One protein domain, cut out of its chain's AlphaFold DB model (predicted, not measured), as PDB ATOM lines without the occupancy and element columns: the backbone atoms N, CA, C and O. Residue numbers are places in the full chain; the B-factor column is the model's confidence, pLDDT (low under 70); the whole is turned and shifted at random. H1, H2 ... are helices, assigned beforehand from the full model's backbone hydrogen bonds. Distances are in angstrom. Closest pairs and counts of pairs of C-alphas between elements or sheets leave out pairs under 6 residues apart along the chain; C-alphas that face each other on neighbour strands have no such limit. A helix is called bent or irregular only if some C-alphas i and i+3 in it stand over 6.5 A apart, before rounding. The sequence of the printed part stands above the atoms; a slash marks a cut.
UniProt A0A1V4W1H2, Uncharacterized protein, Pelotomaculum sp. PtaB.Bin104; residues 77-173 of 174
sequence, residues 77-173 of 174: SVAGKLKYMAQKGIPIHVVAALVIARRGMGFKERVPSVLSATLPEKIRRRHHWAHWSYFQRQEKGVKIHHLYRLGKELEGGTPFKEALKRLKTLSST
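Overview. This is residues 77 to 173 of the 174 residues of an uncharacterized protein of Pelotomaculum sp. PtaB.Bin104 (UniProt A0A1V4W1H2). The long helix H2 and the hairpin of helices H6 and H7 lie on two sides of the irregular helix H1, which sits in the middle and is crossed steeply by H2 and H6. H5 packs on residues 78 to 79 of H1, and the two short helices H3 and H4 lie on the H5 side of the model, with H4 farthest from the middle; residues 101 to 106, at the far end of H2, stick out. The printed part has 97 residues with seven named helices, H1 to H7 in order along the chain, and no named strand: the class is all helix, and the packing is mostly crossed. The whole is compact, with a radius of gyration of the C-alphas of 13.0 A, and spans 41 by 32 by 23 A.

Along the chain. H2, residues 92 to 104, is 18.6 A long and begins at C-alpha 92 (-1.639, 43.648, 28.058). H1, residues 77 to 88, is 14.7 A long and begins at C-alpha 77 (2.896, 45.768, 23.376); it is irregular, with C-alphas 83 and 86 standing 7.6 A apart. H5, residues 128 to 138, is 15.6 A long, and H6, residues 144 to 155, is 17.4 A. H7, residues 160 to 172, is 18.5 A long and ends at C-alpha 172 (-16.312, 56.243, 17.982). H3 is residues 113 to 116 and H4 residues 121 to 124.

Arrangement. H1 is the hub and touches three helices. H2 touches it about perpendicular, at 75 degrees; the closest C-alphas are those of Gly 80 and Val 95, 4.7 A apart. H6, with residues 147 to 152 alone, touches H1 at a steep tilt of 65 degrees, the same way; the closest C-alphas, of Ala 86 and Gly 151, are 5.0 A apart. H1, with residues 78 to 79 alone, touches H5 about perpendicular, at 83 degrees; the C-alphas of Val 78 and Gln 136, 5.9 A apart, are the closest. H6 and H7 form a helical hairpin and touch at a shallow tilt of 25 degrees, opposite ways, closest at the C-alphas of His 146 and Leu 167, 6.1 A. H4 and H5 only just touch, with 3 pairs of C-alphas within 8 A, and only at the corner; the closest are those of Ile 123 and His 131, 6.4 A. H3 and H7 are close but not clearly touching, with the closest C-alphas, of Leu 115 and Phe 160, 6.5 A apart. Among the pairs apart are H1 and H7, and H2 and H5. Every O i to N i+4 pair is within hydrogen-bond range in H2, H5 and H7, but 5 of 8 are in H1 and 7 of 8 in H6; H3 and H4 are too short for such a pair.

Size, cuts and confidence. The two C-alphas farthest apart, of Met 105 and Thr 173, are 42.1 A apart. The printed part has no cut, and the link from H2 to H3 is short while the other links are tight. The mean pLDDT of the printed part is 84.5; residues 155 to 157 and 170 to 173 are under 70.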
ATOM      1  N   SER A  77       4.326  45.595  23.101       89.75
ATOM      2  CA  SER A  77       2.896  45.768  23.376       89.75
ATOM      3  C   SER A  77       1.986  45.312  22.224       89.75
ATOM      4  O   SER A  77       1.077  44.521  22.454       89.75
ATOM      5  N   VAL A  78       2.210  45.778  20.986       91.06
ATOM      6  CA  VAL A  78       1.365  45.394  19.831       91.06
ATOM      7  C   VAL A  78       1.549  43.922  19.461       91.06
ATOM      8  O   VAL A  78       0.569  43.239  19.186       91.06
ATOM      9  N   ALA A  79       2.779  43.404  19.536       92.38
ATOM     10  CA  ALA A  79       3.038  41.990  19.299       92.38
ATOM     11  C   ALA A  79       2.315  41.115  20.333       92.38
ATOM     12  O   ALA A  79       1.664  40.145  19.963       92.38
ATOM     13  N   GLY A  80       2.374  41.484  21.617       92.50
ATOM     14  CA  GLY A  80       1.701  40.749  22.686       92.50
ATOM     15  C   GLY A  80       0.182  40.775  22.540       92.50
ATOM     16  O   GLY A  80      -0.464  39.731  22.634       92.50
ATOM     17  N   LYS A  81      -0.379  41.952  22.239       88.56
ATOM     18  CA  LYS A  81      -1.816  42.136  22.003       88.56
ATOM     19  C   LYS A  81      -2.341  41.265  20.869       88.56
ATOM     20  O   LYS A  81      -3.264  40.487  21.084       88.56
ATOM     21  N   LEU A  82      -1.723  41.365  19.694       87.88
ATOM     22  CA  LEU A  82      -2.208  40.691  18.491       87.88
ATOM     23  C   LEU A  82      -1.896  39.194  18.446       87.88
ATOM     24  O   LEU A  82      -2.544  38.480  17.691       87.88
ATOM     25  N   LYS A  83      -0.907  38.713  19.211       89.25
ATOM     26  CA  LYS A  83      -0.535  37.288  19.208       89.25
ATOM     27  C   LYS A  83      -1.091  36.500  20.379       89.25
ATOM     28  O   LYS A  83      -1.452  35.350  20.194       89.25
ATOM     29  N   TYR A  84      -1.075  37.074  21.580       90.81
ATOM     30  CA  TYR A  84      -1.222  36.283  22.804       90.81
ATOM     31  C   TYR A  84      -2.396  36.723  23.676       90.81
ATOM     32  O   TYR A  84      -2.880  35.919  24.461       90.81
ATOM     33  N   MET A  85      -2.866  37.969  23.569       87.94
ATOM     34  CA  MET A  85      -3.853  38.509  24.514       87.94
ATOM     35  C   MET A  85      -5.197  37.779  24.449       87.94
ATOM     36  O   MET A  85      -5.670  37.311  25.480       87.94
ATOM     37  N   ALA A  86      -5.780  37.634  23.255       83.88
ATOM     38  CA  ALA A  86      -7.028  36.887  23.082       83.88
ATOM     39  C   ALA A  86      -6.815  35.380  23.283       83.88
ATOM     40  O   ALA A  86      -7.493  34.789  24.116       83.88
ATOM     41  N   GLN A  87      -5.798  34.810  22.625       84.56
ATOM     42  CA  GLN A  87      -5.484  33.379  22.682       84.56
ATOM     43  C   GLN A  87      -5.244  32.862  24.111       84.56
ATOM     44  O   GLN A  87      -5.553  31.716  24.426       84.56
ATOM     45  N   LYS A  88      -4.625  33.675  24.979       86.31
ATOM     46  CA  LYS A  88      -4.281  33.283  26.355       86.31
ATOM     47  C   LYS A  88      -5.204  33.884  27.415       86.31
ATOM     48  O   LYS A  88      -5.097  33.483  28.565       86.31
ATOM     49  N   GLY A  89      -6.059  34.848  27.068       86.44
ATOM     50  CA  GLY A  89      -6.897  35.562  28.039       86.44
ATOM     51  C   GLY A  89      -6.097  36.373  29.070       86.44
ATOM     52  O   GLY A  89      -6.525  36.517  30.211       86.44
ATOM     53  N   ILE A  90      -4.913  36.869  28.698       87.88
ATOM     54  CA  ILE A  90      -3.947  37.487  29.622       87.88
ATOM     55  C   ILE A  90      -3.896  39.018  29.430       87.88
ATOM     56  O   ILE A  90      -3.905  39.475  28.286       87.88
ATOM     57  N   PRO A  91      -3.728  39.832  30.499       89.25
ATOM     58  CA  PRO A  91      -3.612  41.289  30.391       89.25
ATOM     59  C   PRO A  91      -2.445  41.789  29.527       89.25
ATOM     60  O   PRO A  91      -1.379  41.176  29.451       89.25
ATOM     61  N   ILE A  92      -2.601  42.997  28.969       86.69
ATOM     62  CA  ILE A  92      -1.639  43.648  28.058       86.69
ATOM     63  C   ILE A  92      -0.193  43.685  28.582       86.69
ATOM     64  O   ILE A  92       0.749  43.435  27.830       86.69
ATOM     65  N   HIS A  93       0.001  43.994  29.865       90.00
ATOM     66  CA  HIS A  93       1.336  44.097  30.457       90.00
ATOM     67  C   HIS A  93       2.009  42.729  30.573       90.00
ATOM     68  O   HIS A  93       3.206  42.604  30.324       90.00
ATOM     69  N   VAL A  94       1.226  41.694  30.871       93.75
ATOM     70  CA  VAL A  94       1.725  40.327  31.007       93.75
ATOM     71  C   VAL A  94       2.056  39.739  29.633       93.75
ATOM     72  O   VAL A  94       3.104  39.117  29.479       93.75
ATOM     73  N   VAL A  95       1.256  40.000  28.590       93.44
ATOM     74  CA  VAL A  95       1.632  39.578  27.225       93.44
ATOM     75  C   VAL A  95       2.837  40.345  26.679       93.44
ATOM     76  O   VAL A  95       3.627  39.770  25.937       93.44
ATOM     77  N   ALA A  96       3.038  41.609  27.066       92.94
ATOM     78  CA  ALA A  96       4.268  42.331  26.734       92.94
ATOM     79  C   ALA A  96       5.492  41.699  27.428       92.94
ATOM     80  O   ALA A  96       6.504  41.461  26.768       92.94
ATOM     81  N   ALA A  97       5.370  41.338  28.712       94.06
ATOM     82  CA  ALA A  97       6.389  40.583  29.449       94.06
ATOM     83  C   ALA A  97       6.689  39.222  28.799       94.06
ATOM     84  O   ALA A  97       7.853  38.853  28.645       94.06
ATOM     85  N   LEU A  98       5.662  38.510  28.322       95.06
ATOM     86  CA  LEU A  98       5.827  37.262  27.574       95.06
ATOM     87  C   LEU A  98       6.633  37.472  26.282       95.06
ATOM     88  O   LEU A  98       7.524  36.682  25.982       95.06
ATOM     89  N   VAL A  99       6.359  38.539  25.527       95.81
ATOM     90  CA  VAL A  99       7.117  38.877  24.309       95.81
ATOM     91  C   VAL A  99       8.587  39.164  24.633       95.81
ATOM     92  O   VAL A  99       9.468  38.705  23.908       95.81
ATOM     93  N   ILE A 100       8.864  39.891  25.718       95.31
ATOM     94  CA  ILE A 100      10.227  40.176  26.197       95.31
ATOM     95  C   ILE A 100      10.947  38.872  26.547       95.31
ATOM     96  O   ILE A 100      12.030  38.620  26.025       95.31
ATOM     97  N   ALA A 101      10.320  38.014  27.355       94.88
ATOM     98  CA  ALA A 101      10.886  36.725  27.745       94.88
ATOM     99  C   ALA A 101      11.206  35.856  26.520       94.88
ATOM    100  O   ALA A 101      12.308  35.331  26.394       94.88
ATOM    101  N   ARG A 102      10.283  35.772  25.556       95.31
ATOM    102  CA  ARG A 102      10.499  35.025  24.310       95.31
ATOM    103  C   ARG A 102      11.652  35.589  23.478       95.31
ATOM    104  O   ARG A 102      12.421  34.819  22.911       95.31
ATOM    105  N   ARG A 103      11.827  36.911  23.429       94.94
ATOM    106  CA  ARG A 103      13.007  37.516  22.787       94.94
ATOM    107  C   ARG A 103      14.302  37.152  23.498       94.94
ATOM    108  O   ARG A 103      15.281  36.884  22.812       94.94
ATOM    109  N   GLY A 104      14.293  37.092  24.829       94.25
ATOM    110  CA  GLY A 104      15.433  36.610  25.617       94.25
ATOM    111  C   GLY A 104      15.798  35.162  25.290       94.25
ATOM    112  O   GLY A 104      16.967  34.807  25.287       94.25
ATOM    113  N   MET A 105      14.806  34.353  24.905       93.88
ATOM    114  CA  MET A 105      14.990  32.980  24.417       93.88
ATOM    115  C   MET A 105      15.347  32.895  22.917       93.88
ATOM    116  O   MET A 105      15.359  31.805  22.355       93.88
ATOM    117  N   GLY A 106      15.585  34.019  22.232       93.50
ATOM    118  CA  GLY A 106      15.968  34.051  20.813       93.50
ATOM    119  C   GLY A 106      14.806  34.077  19.809       93.50
ATOM    120  O   GLY A 106      15.037  34.112  18.595       93.50
ATOM    121  N   PHE A 107      13.544  34.118  20.254       94.38
ATOM    122  CA  PHE A 107      12.415  34.236  19.329       94.38
ATOM    123  C   PHE A 107      12.346  35.640  18.713       94.38
ATOM    124  O   PHE A 107      12.239  36.653  19.400       94.38
ATOM    125  N   LYS A 108      12.300  35.700  17.377       90.94
ATOM    126  CA  LYS A 108      12.222  36.963  16.611       90.94
ATOM    127  C   LYS A 108      10.859  37.654  16.685       90.94
ATOM    128  O   LYS A 108      10.710  38.761  16.191       90.94
ATOM    129  N   GLU A 109       9.847  37.002  17.254       93.81
ATOM    130  CA  GLU A 109       8.487  37.542  17.340       93.81
ATOM    131  C   GLU A 109       7.945  37.990  15.976       93.81
ATOM    132  O   GLU A 109       7.481  39.111  15.817       93.81
ATOM    133  N   ARG A 110       8.009  37.117  14.963       93.25
ATOM    134  CA  ARG A 110       7.416  37.397  13.645       93.25
ATOM    135  C   ARG A 110       5.890  37.511  13.741       93.25
ATOM    136  O   ARG A 110       5.268  36.934  14.641       93.25
ATOM    137  N   VAL A 111       5.320  38.264  12.805       91.00
ATOM    138  CA  VAL A 111       3.872  38.405  12.634       91.00
ATOM    139  C   VAL A 111       3.279  37.057  12.177       91.00
ATOM    140  O   VAL A 111       3.848  36.444  11.275       91.00
ATOM    141  N   PRO A 112       2.171  36.583  12.781       88.75
ATOM    142  CA  PRO A 112       1.427  35.403  12.325       88.75
ATOM    143  C   PRO A 112       0.992  35.485  10.856       88.75
ATOM    144  O   PRO A 112       0.752  36.578  10.345       88.75
ATOM    145  N   SER A 113       0.818  34.340  10.190       86.06
ATOM    146  CA  SER A 113       0.412  34.256   8.774       86.06
ATOM    147  C   SER A 113      -0.870  35.040   8.472       86.06
ATOM    148  O   SER A 113      -0.880  35.839   7.537       86.06
ATOM    149  N   VAL A 114      -1.895  34.895   9.318       83.31
ATOM    150  CA  VAL A 114      -3.191  35.594   9.208       83.31
ATOM    151  C   VAL A 114      -3.009  37.112   9.140       83.31
ATOM    152  O   VAL A 114      -3.598  37.792   8.303       83.31
ATOM    153  N   LEU A 115      -2.129  37.663   9.977       85.50
ATOM    154  CA  LEU A 115      -1.826  39.092   9.964       85.50
ATOM    155  C   LEU A 115      -0.919  39.458   8.783       85.50
ATOM    156  O   LEU A 115      -1.163  40.458   8.108       85.50
ATOM    157  N   SER A 116       0.092  38.638   8.493       87.56
ATOM    158  CA  SER A 116       1.033  38.849   7.386       87.56
ATOM    159  C   SER A 116       0.335  38.935   6.023       87.56
ATOM    160  O   SER A 116       0.721  39.759   5.191       87.56
ATOM    161  N   ALA A 117      -0.736  38.164   5.811       86.88
ATOM    162  CA  ALA A 117      -1.561  38.213   4.602       86.88
ATOM    163  C   ALA A 117      -2.198  39.596   4.362       86.88
ATOM    164  O   ALA A 117      -2.418  40.001   3.226       86.88
ATOM    165  N   THR A 118      -2.429  40.369   5.427       87.06
ATOM    166  CA  THR A 118      -3.045  41.705   5.338       87.06
ATOM    167  C   THR A 118      -2.044  42.841   5.109       87.06
ATOM    168  O   THR A 118      -2.443  44.000   4.922       87.06
ATOM    169  N   LEU A 119      -0.741  42.531   5.118       89.56
ATOM    170  CA  LEU A 119       0.321  43.506   4.890       89.56
ATOM    171  C   LEU A 119       0.389  43.917   3.409       89.56
ATOM    172  O   LEU A 119       0.382  43.053   2.526       89.56
ATOM    173  N   PRO A 120       0.558  45.223   3.120       91.69
ATOM    174  CA  PRO A 120       0.914  45.689   1.781       91.69
ATOM    175  C   PRO A 120       2.200  45.018   1.272       91.69
ATOM    176  O   PRO A 120       3.149  44.865   2.045       91.69
ATOM    177  N   GLU A 121       2.275  44.712  -0.029       90.50
ATOM    178  CA  GLU A 121       3.428  44.053  -0.680       90.50
ATOM    179  C   GLU A 121       4.766  44.703  -0.292       90.50
ATOM    180  O   GLU A 121       5.688  44.050   0.199       90.50
ATOM    181  N   LYS A 122       4.818  46.037  -0.388       92.12
ATOM    182  CA  LYS A 122       5.990  46.858  -0.052       92.12
ATOM    183  C   LYS A 122       6.480  46.716   1.393       92.12
ATOM    184  O   LYS A 122       7.638  47.011   1.677       92.12
ATOM    185  N   ILE A 123       5.602  46.329   2.321       92.94
ATOM    186  CA  ILE A 123       5.935  46.113   3.736       92.94
ATOM    187  C   ILE A 123       6.300  44.649   3.974       92.94
ATOM    188  O   ILE A 123       7.197  44.385   4.771       92.94
ATOM    189  N   ARG A 124       5.663  43.707   3.269       89.75
ATOM    190  CA  ARG A 124       5.888  42.266   3.448       89.75
ATOM    191  C   ARG A 124       7.346  41.874   3.219       89.75
ATOM    192  O   ARG A 124       7.891  41.110   4.008       89.75
ATOM    193  N   ARG A 125       8.001  42.490   2.229       89.62
ATOM    194  CA  ARG A 125       9.429  42.282   1.912       89.62
ATOM    195  C   ARG A 125      10.404  42.927   2.906       89.62
ATOM    196  O   ARG A 125      11.609  42.739   2.792       89.62
ATOM    197  N   ARG A 126       9.916  43.714   3.872       93.25
ATOM    198  CA  ARG A 126      10.760  44.376   4.880       93.25
ATOM    199  C   ARG A 126      10.966  43.494   6.109       93.25
ATOM    200  O   ARG A 126      10.253  42.522   6.339       93.25
ATOM    201  N   HIS A 127      11.918  43.896   6.947       93.19
ATOM    202  CA  HIS A 127      12.171  43.276   8.244       93.19
ATOM    203  C   HIS A 127      10.910  43.247   9.131       93.19
ATOM    204  O   HIS A 127      10.117  44.188   9.123       93.19
ATOM    205  N   HIS A 128      10.759  42.212   9.963       91.44
ATOM    206  CA  HIS A 128       9.563  41.978  10.790       91.44
ATOM    207  C   HIS A 128       9.181  43.159  11.712       91.44
ATOM    208  O   HIS A 128       8.012  43.355  12.034       91.44
ATOM    209  N   TRP A 129      10.137  44.003  12.104       93.62
ATOM    210  CA  TRP A 129       9.849  45.252  12.825       93.62
ATOM    211  C   TRP A 129       9.027  46.257  12.013       93.62
ATOM    212  O   TRP A 129       8.177  46.940  12.578       93.62
ATOM    213  N   ALA A 130       9.217  46.330  10.695       94.62
ATOM    214  CA  ALA A 130       8.386  47.164   9.831       94.62
ATOM    215  C   ALA A 130       6.934  46.662   9.795       94.62
ATOM    216  O   ALA A 130       6.007  47.471   9.719       94.62
ATOM    217  N   HIS A 131       6.730  45.346   9.904       94.88
ATOM    218  CA  HIS A 131       5.396  44.753   9.988       94.88
ATOM    219  C   HIS A 131       4.707  45.178  11.286       94.88
ATOM    220  O   HIS A 131       3.595  45.697  11.258       94.88
ATOM    221  N   TRP A 132       5.392  45.062  12.424       94.75
ATOM    222  CA  TRP A 132       4.841  45.517  13.702       94.75
ATOM    223  C   TRP A 132       4.625  47.023  13.774       94.75
ATOM    224  O   TRP A 132       3.623  47.471  14.323       94.75
ATOM    225  N   SER A 133       5.518  47.810  13.174       94.25
ATOM    226  CA  SER A 133       5.342  49.253  13.016       94.25
ATOM    227  C   SER A 133       4.052  49.583  12.261       94.25
ATOM    228  O   SER A 133       3.326  50.502  12.641       94.25
ATOM    229  N   TYR A 134       3.739  48.819  11.208       93.62
ATOM    230  CA  TYR A 134       2.477  48.950  10.488       93.62
ATOM    231  C   TYR A 134       1.284  48.658  11.400       93.62
ATOM    232  O   TYR A 134       0.421  49.524  11.537       93.62
ATOM    233  N   PHE A 135       1.263  47.516  12.091       90.88
ATOM    234  CA  PHE A 135       0.151  47.165  12.982       90.88
ATOM    235  C   PHE A 135      -0.016  48.128  14.157       90.88
ATOM    236  O   PHE A 135      -1.140  48.479  14.497       90.88
ATOM    237  N   GLN A 136       1.076  48.645  14.722       90.56
ATOM    238  CA  GLN A 136       1.011  49.642  15.789       90.56
ATOM    239  C   GLN A 136       0.265  50.905  15.345       90.56
ATOM    240  O   GLN A 136      -0.516  51.465  16.113       90.56
ATOM    241  N   ARG A 137       0.489  51.358  14.103       89.38
ATOM    242  CA  ARG A 137      -0.257  52.493  13.538       89.38
ATOM    243  C   ARG A 137      -1.730  52.150  13.338       89.38
ATOM    244  O   ARG A 137      -2.581  52.999  13.581       89.38
ATOM    245  N   GLN A 138      -2.023  50.921  12.922       84.94
ATOM    246  CA  GLN A 138      -3.389  50.459  12.696       84.94
ATOM    247  C   GLN A 138      -4.191  50.345  14.001       84.94
ATOM    248  O   GLN A 138      -5.335  50.784  14.036       84.94
ATOM    249  N   GLU A 139      -3.596  49.860  15.089       81.50
ATOM    250  CA  GLU A 139      -4.255  49.769  16.402       81.50
ATOM    251  C   GLU A 139      -4.467  51.118  17.103       81.50
ATOM    252  O   GLU A 139      -5.171  51.188  18.112       81.50
ATOM    253  N   LYS A 140      -3.837  52.198  16.627       80.19
ATOM    254  CA  LYS A 140      -3.928  53.500  17.288       80.19
ATOM    255  C   LYS A 140      -5.396  53.940  17.373       80.19
ATOM    256  O   LYS A 140      -6.084  54.007  16.357       80.19
ATOM    257  N   GLY A 141      -5.850  54.238  18.592       75.12
ATOM    258  CA  GLY A 141      -7.225  54.660  18.883       75.12
ATOM    259  C   GLY A 141      -8.193  53.533  19.254       75.12
ATOM    260  O   GLY A 141      -9.297  53.824  19.692       75.12
ATOM    261  N   VAL A 142      -7.799  52.258  19.153       79.81
ATOM    262  CA  VAL A 142      -8.673  51.137  19.536       79.81
ATOM    263  C   VAL A 142      -8.623  50.914  21.054       79.81
ATOM    264  O   VAL A 142      -7.543  50.718  21.621       79.81
ATOM    265  N   LYS A 143      -9.786  50.934  21.728       79.12
ATOM    266  CA  LYS A 143      -9.894  50.642  23.173       79.12
ATOM    267  C   LYS A 143      -9.476  49.183  23.450       79.12
ATOM    268  O   LYS A 143      -9.749  48.288  22.654       79.12
ATOM    269  N   ILE A 144      -8.845  48.921  24.599       73.31
ATOM    270  CA  ILE A 144      -8.270  47.599  24.936       73.31
ATOM    271  C   ILE A 144      -9.311  46.465  24.875       73.31
ATOM    272  O   ILE A 144      -9.004  45.393  24.362       73.31
ATOM    273  N   HIS A 145     -10.544  46.688  25.340       74.06
ATOM    274  CA  HIS A 145     -11.592  45.658  25.322       74.06
ATOM    275  C   HIS A 145     -12.010  45.252  23.895       74.06
ATOM    276  O   HIS A 145     -12.329  44.091  23.653       74.06
ATOM    277  N   HIS A 146     -11.923  46.160  22.917       76.19
ATOM    278  CA  HIS A 146     -12.147  45.826  21.509       76.19
ATOM    279  C   HIS A 146     -11.029  44.947  20.939       76.19
ATOM    280  O   HIS A 146     -11.285  44.118  20.075       76.19
ATOM    281  N   LEU A 147      -9.799  45.063  21.448       72.25
ATOM    282  CA  LEU A 147      -8.677  44.230  21.001       72.25
ATOM    283  C   LEU A 147      -8.823  42.766  21.441       72.25
ATOM    284  O   LEU A 147      -8.356  41.875  20.738       72.25
ATOM    285  N   TYR A 148      -9.520  42.497  22.551       73.94
ATOM    286  CA  TYR A 148      -9.910  41.125  22.902       73.94
ATOM    287  C   TYR A 148     -10.883  40.537  21.876       73.94
ATOM    288  O   TYR A 148     -10.726  39.386  21.476       73.94
ATOM    289  N   ARG A 149     -11.856  41.335  21.413       73.50
ATOM    290  CA  ARG A 149     -12.794  40.927  20.357       73.50
ATOM    291  C   ARG A 149     -12.071  40.717  19.019       73.50
ATOM    292  O   ARG A 149     -12.298  39.699  18.379       73.50
ATOM    293  N   LEU A 150     -11.127  41.600  18.671       73.62
ATOM    294  CA  LEU A 150     -10.286  41.476  17.471       73.62
ATOM    295  C   LEU A 150      -9.565  40.131  17.408       73.62
ATOM    296  O   LEU A 150      -9.575  39.478  16.373       73.62
ATOM    297  N   GLY A 151      -8.925  39.722  18.503       70.62
ATOM    298  CA  GLY A 151      -8.175  38.470  18.512       70.62
ATOM    299  C   GLY A 151      -9.066  37.245  18.294       70.62
ATOM    300  O   GLY A 151      -8.687  36.375  17.520       70.62
ATOM    301  N   LYS A 152     -10.278  37.224  18.869       71.25
ATOM    302  CA  LYS A 152     -11.264  36.160  18.607       71.25
ATOM    303  C   LYS A 152     -11.725  36.136  17.144       71.25
ATOM    304  O   LYS A 152     -11.836  35.071  16.551       71.25
ATOM    305  N   GLU A 153     -11.961  37.301  16.539       73.62
ATOM    306  CA  GLU A 153     -12.357  37.398  15.123       73.62
ATOM    307  C   GLU A 153     -11.250  36.914  14.173       73.62
ATOM    308  O   GLU A 153     -11.535  36.272  13.160       73.62
ATOM    309  N   LEU A 154      -9.985  37.186  14.513       70.50
ATOM    310  CA  LEU A 154      -8.821  36.710  13.763       70.50
ATOM    311  C   LEU A 154      -8.622  35.195  13.885       70.50
ATOM    312  O   LEU A 154      -8.223  34.568  12.907       70.50
ATOM    313  N   GLU A 155      -8.899  34.606  15.054       68.00
ATOM    314  CA  GLU A 155      -8.926  33.146  15.234       68.00
ATOM    315  C   GLU A 155     -10.015  32.498  14.366       68.00
ATOM    316  O   GLU A 155      -9.785  31.441  13.787       68.00
ATOM    317  N   GLY A 156     -11.155  33.177  14.192       68.62
ATOM    318  CA  GLY A 156     -12.235  32.771  13.286       68.62
ATOM    319  C   GLY A 156     -11.982  33.040  11.795       68.62
ATOM    320  O   GLY A 156     -12.891  32.864  10.991       68.62
ATOM    321  N   GLY A 157     -10.784  33.496  11.407       69.62
ATOM    322  CA  GLY A 157     -10.409  33.709  10.002       69.62
ATOM    323  C   GLY A 157     -10.865  35.039   9.389       69.62
ATOM    324  O   GLY A 157     -10.669  35.256   8.192       69.62
ATOM    325  N   THR A 158     -11.424  35.962  10.180       70.44
ATOM    326  CA  THR A 158     -11.847  37.277   9.672       70.44
ATOM    327  C   THR A 158     -10.629  38.088   9.206       70.44
ATOM    328  O   THR A 158      -9.646  38.200   9.947       70.44
ATOM    329  N   PRO A 159     -10.661  38.732   8.022       78.62
ATOM    330  CA  PRO A 159      -9.571  39.597   7.583       78.62
ATOM    331  C   PRO A 159      -9.305  40.747   8.569       78.62
ATOM    332  O   PRO A 159     -10.196  41.534   8.894       78.62
ATOM    333  N   PHE A 160      -8.045  40.923   8.987       76.88
ATOM    334  CA  PHE A 160      -7.653  41.921  10.002       76.88
ATOM    335  C   PHE A 160      -8.163  43.342   9.729       76.88
ATOM    336  O   PHE A 160      -8.566  44.041  10.654       76.88
ATOM    337  N   LYS A 161      -8.146  43.792   8.467       75.50
ATOM    338  CA  LYS A 161      -8.598  45.147   8.108       75.50
ATOM    339  C   LYS A 161     -10.095  45.344   8.347       75.50
ATOM    340  O   LYS A 161     -10.496  46.433   8.751       75.50
ATOM    341  N   GLU A 162     -10.896  44.315   8.102       77.88
ATOM    342  CA  GLU A 162     -12.347  44.348   8.269       77.88
ATOM    343  C   GLU A 162     -12.717  44.357   9.753       77.88
ATOM    344  O   GLU A 162     -13.418  45.265  10.207       77.88
ATOM    345  N   ALA A 163     -12.134  43.430  10.516       76.69
ATOM    346  CA  ALA A 163     -12.262  43.365  11.969       76.69
ATOM    347  C   ALA A 163     -11.843  44.692  12.628       76.69
ATOM    348  O   ALA A 163     -12.579  45.295  13.408       76.69
ATOM    349  N   LEU A 164     -10.692  45.244  12.234       78.06
ATOM    350  CA  LEU A 164     -10.211  46.518  12.765       78.06
ATOM    351  C   LEU A 164     -11.130  47.700  12.415       78.06
ATOM    352  O   LEU A 164     -11.337  48.570  13.263       78.06
ATOM    353  N   LYS A 165     -11.669  47.761  11.188       80.81
ATOM    354  CA  LYS A 165     -12.602  48.824  10.777       80.81
ATOM    355  C   LYS A 165     -13.865  48.785  11.640       80.81
ATOM    356  O   LYS A 165     -14.228  49.823  12.187       80.81
ATOM    357  N   ARG A 166     -14.457  47.600  11.832       76.62
ATOM    358  CA  ARG A 166     -15.632  47.392  12.700       76.62
ATOM    359  C   ARG A 166     -15.375  47.826  14.143       76.62
ATOM    360  O   ARG A 166     -16.206  48.475  14.771       76.62
ATOM    361  N   LEU A 167     -14.204  47.509  14.683       71.88
ATOM    362  CA  LEU A 167     -13.876  47.865  16.064       71.88
ATOM    363  C   LEU A 167     -13.614  49.359  16.245       71.88
ATOM    364  O   LEU A 167     -13.945  49.919  17.287       71.88
ATOM    365  N   LYS A 168     -13.057  50.022  15.227       74.69
ATOM    366  CA  LYS A 168     -12.889  51.478  15.246       74.69
ATOM    367  C   LYS A 168     -14.229  52.205  15.201       74.69
ATOM    368  O   LYS A 168     -14.399  53.145  15.971       74.69
ATOM    369  N   THR A 169     -15.178  51.739  14.388       75.38
ATOM    370  CA  THR A 169     -16.530  52.324  14.332       75.38
ATOM    371  C   THR A 169     -17.288  52.154  15.648       75.38
ATOM    372  O   THR A 169     -17.979  53.072  16.066       75.38
ATOM    373  N   LEU A 170     -17.092  51.032  16.353       67.88
ATOM    374  CA  LEU A 170     -17.669  50.810  17.687       67.88
ATOM    375  C   LEU A 170     -17.049  51.711  18.767       67.88
ATOM    376  O   LEU A 170     -17.714  52.075  19.731       67.88
ATOM    377  N   SER A 171     -15.773  52.076  18.615       59.44
ATOM    378  CA  SER A 171     -15.073  52.935  19.576       59.44
ATOM    379  C   SER A 171     -15.366  54.432  19.423       59.44
ATOM    380  O   SER A 171     -15.072  55.180  20.352       59.44
ATOM    381  N   SER A 172     -15.916  54.856  18.276       58.53
ATOM    382  CA  SER A 172     -16.312  56.243  17.982       58.53
ATOM    383  C   SER A 172     -17.751  56.581  18.380       58.53
ATOM    384  O   SER A 172     -18.096  57.753  18.430       58.53
ATOM    385  N   THR A 173     -18.586  55.576  18.648       54.59
ATOM    386  CA  THR A 173     -20.011  55.734  18.987       54.59
ATOM    387  C   THR A 173     -20.293  55.788  20.494       54.59
ATOM    388  O   THR A 173     -21.438  55.609  20.893       54.59
TER     389      THR A 173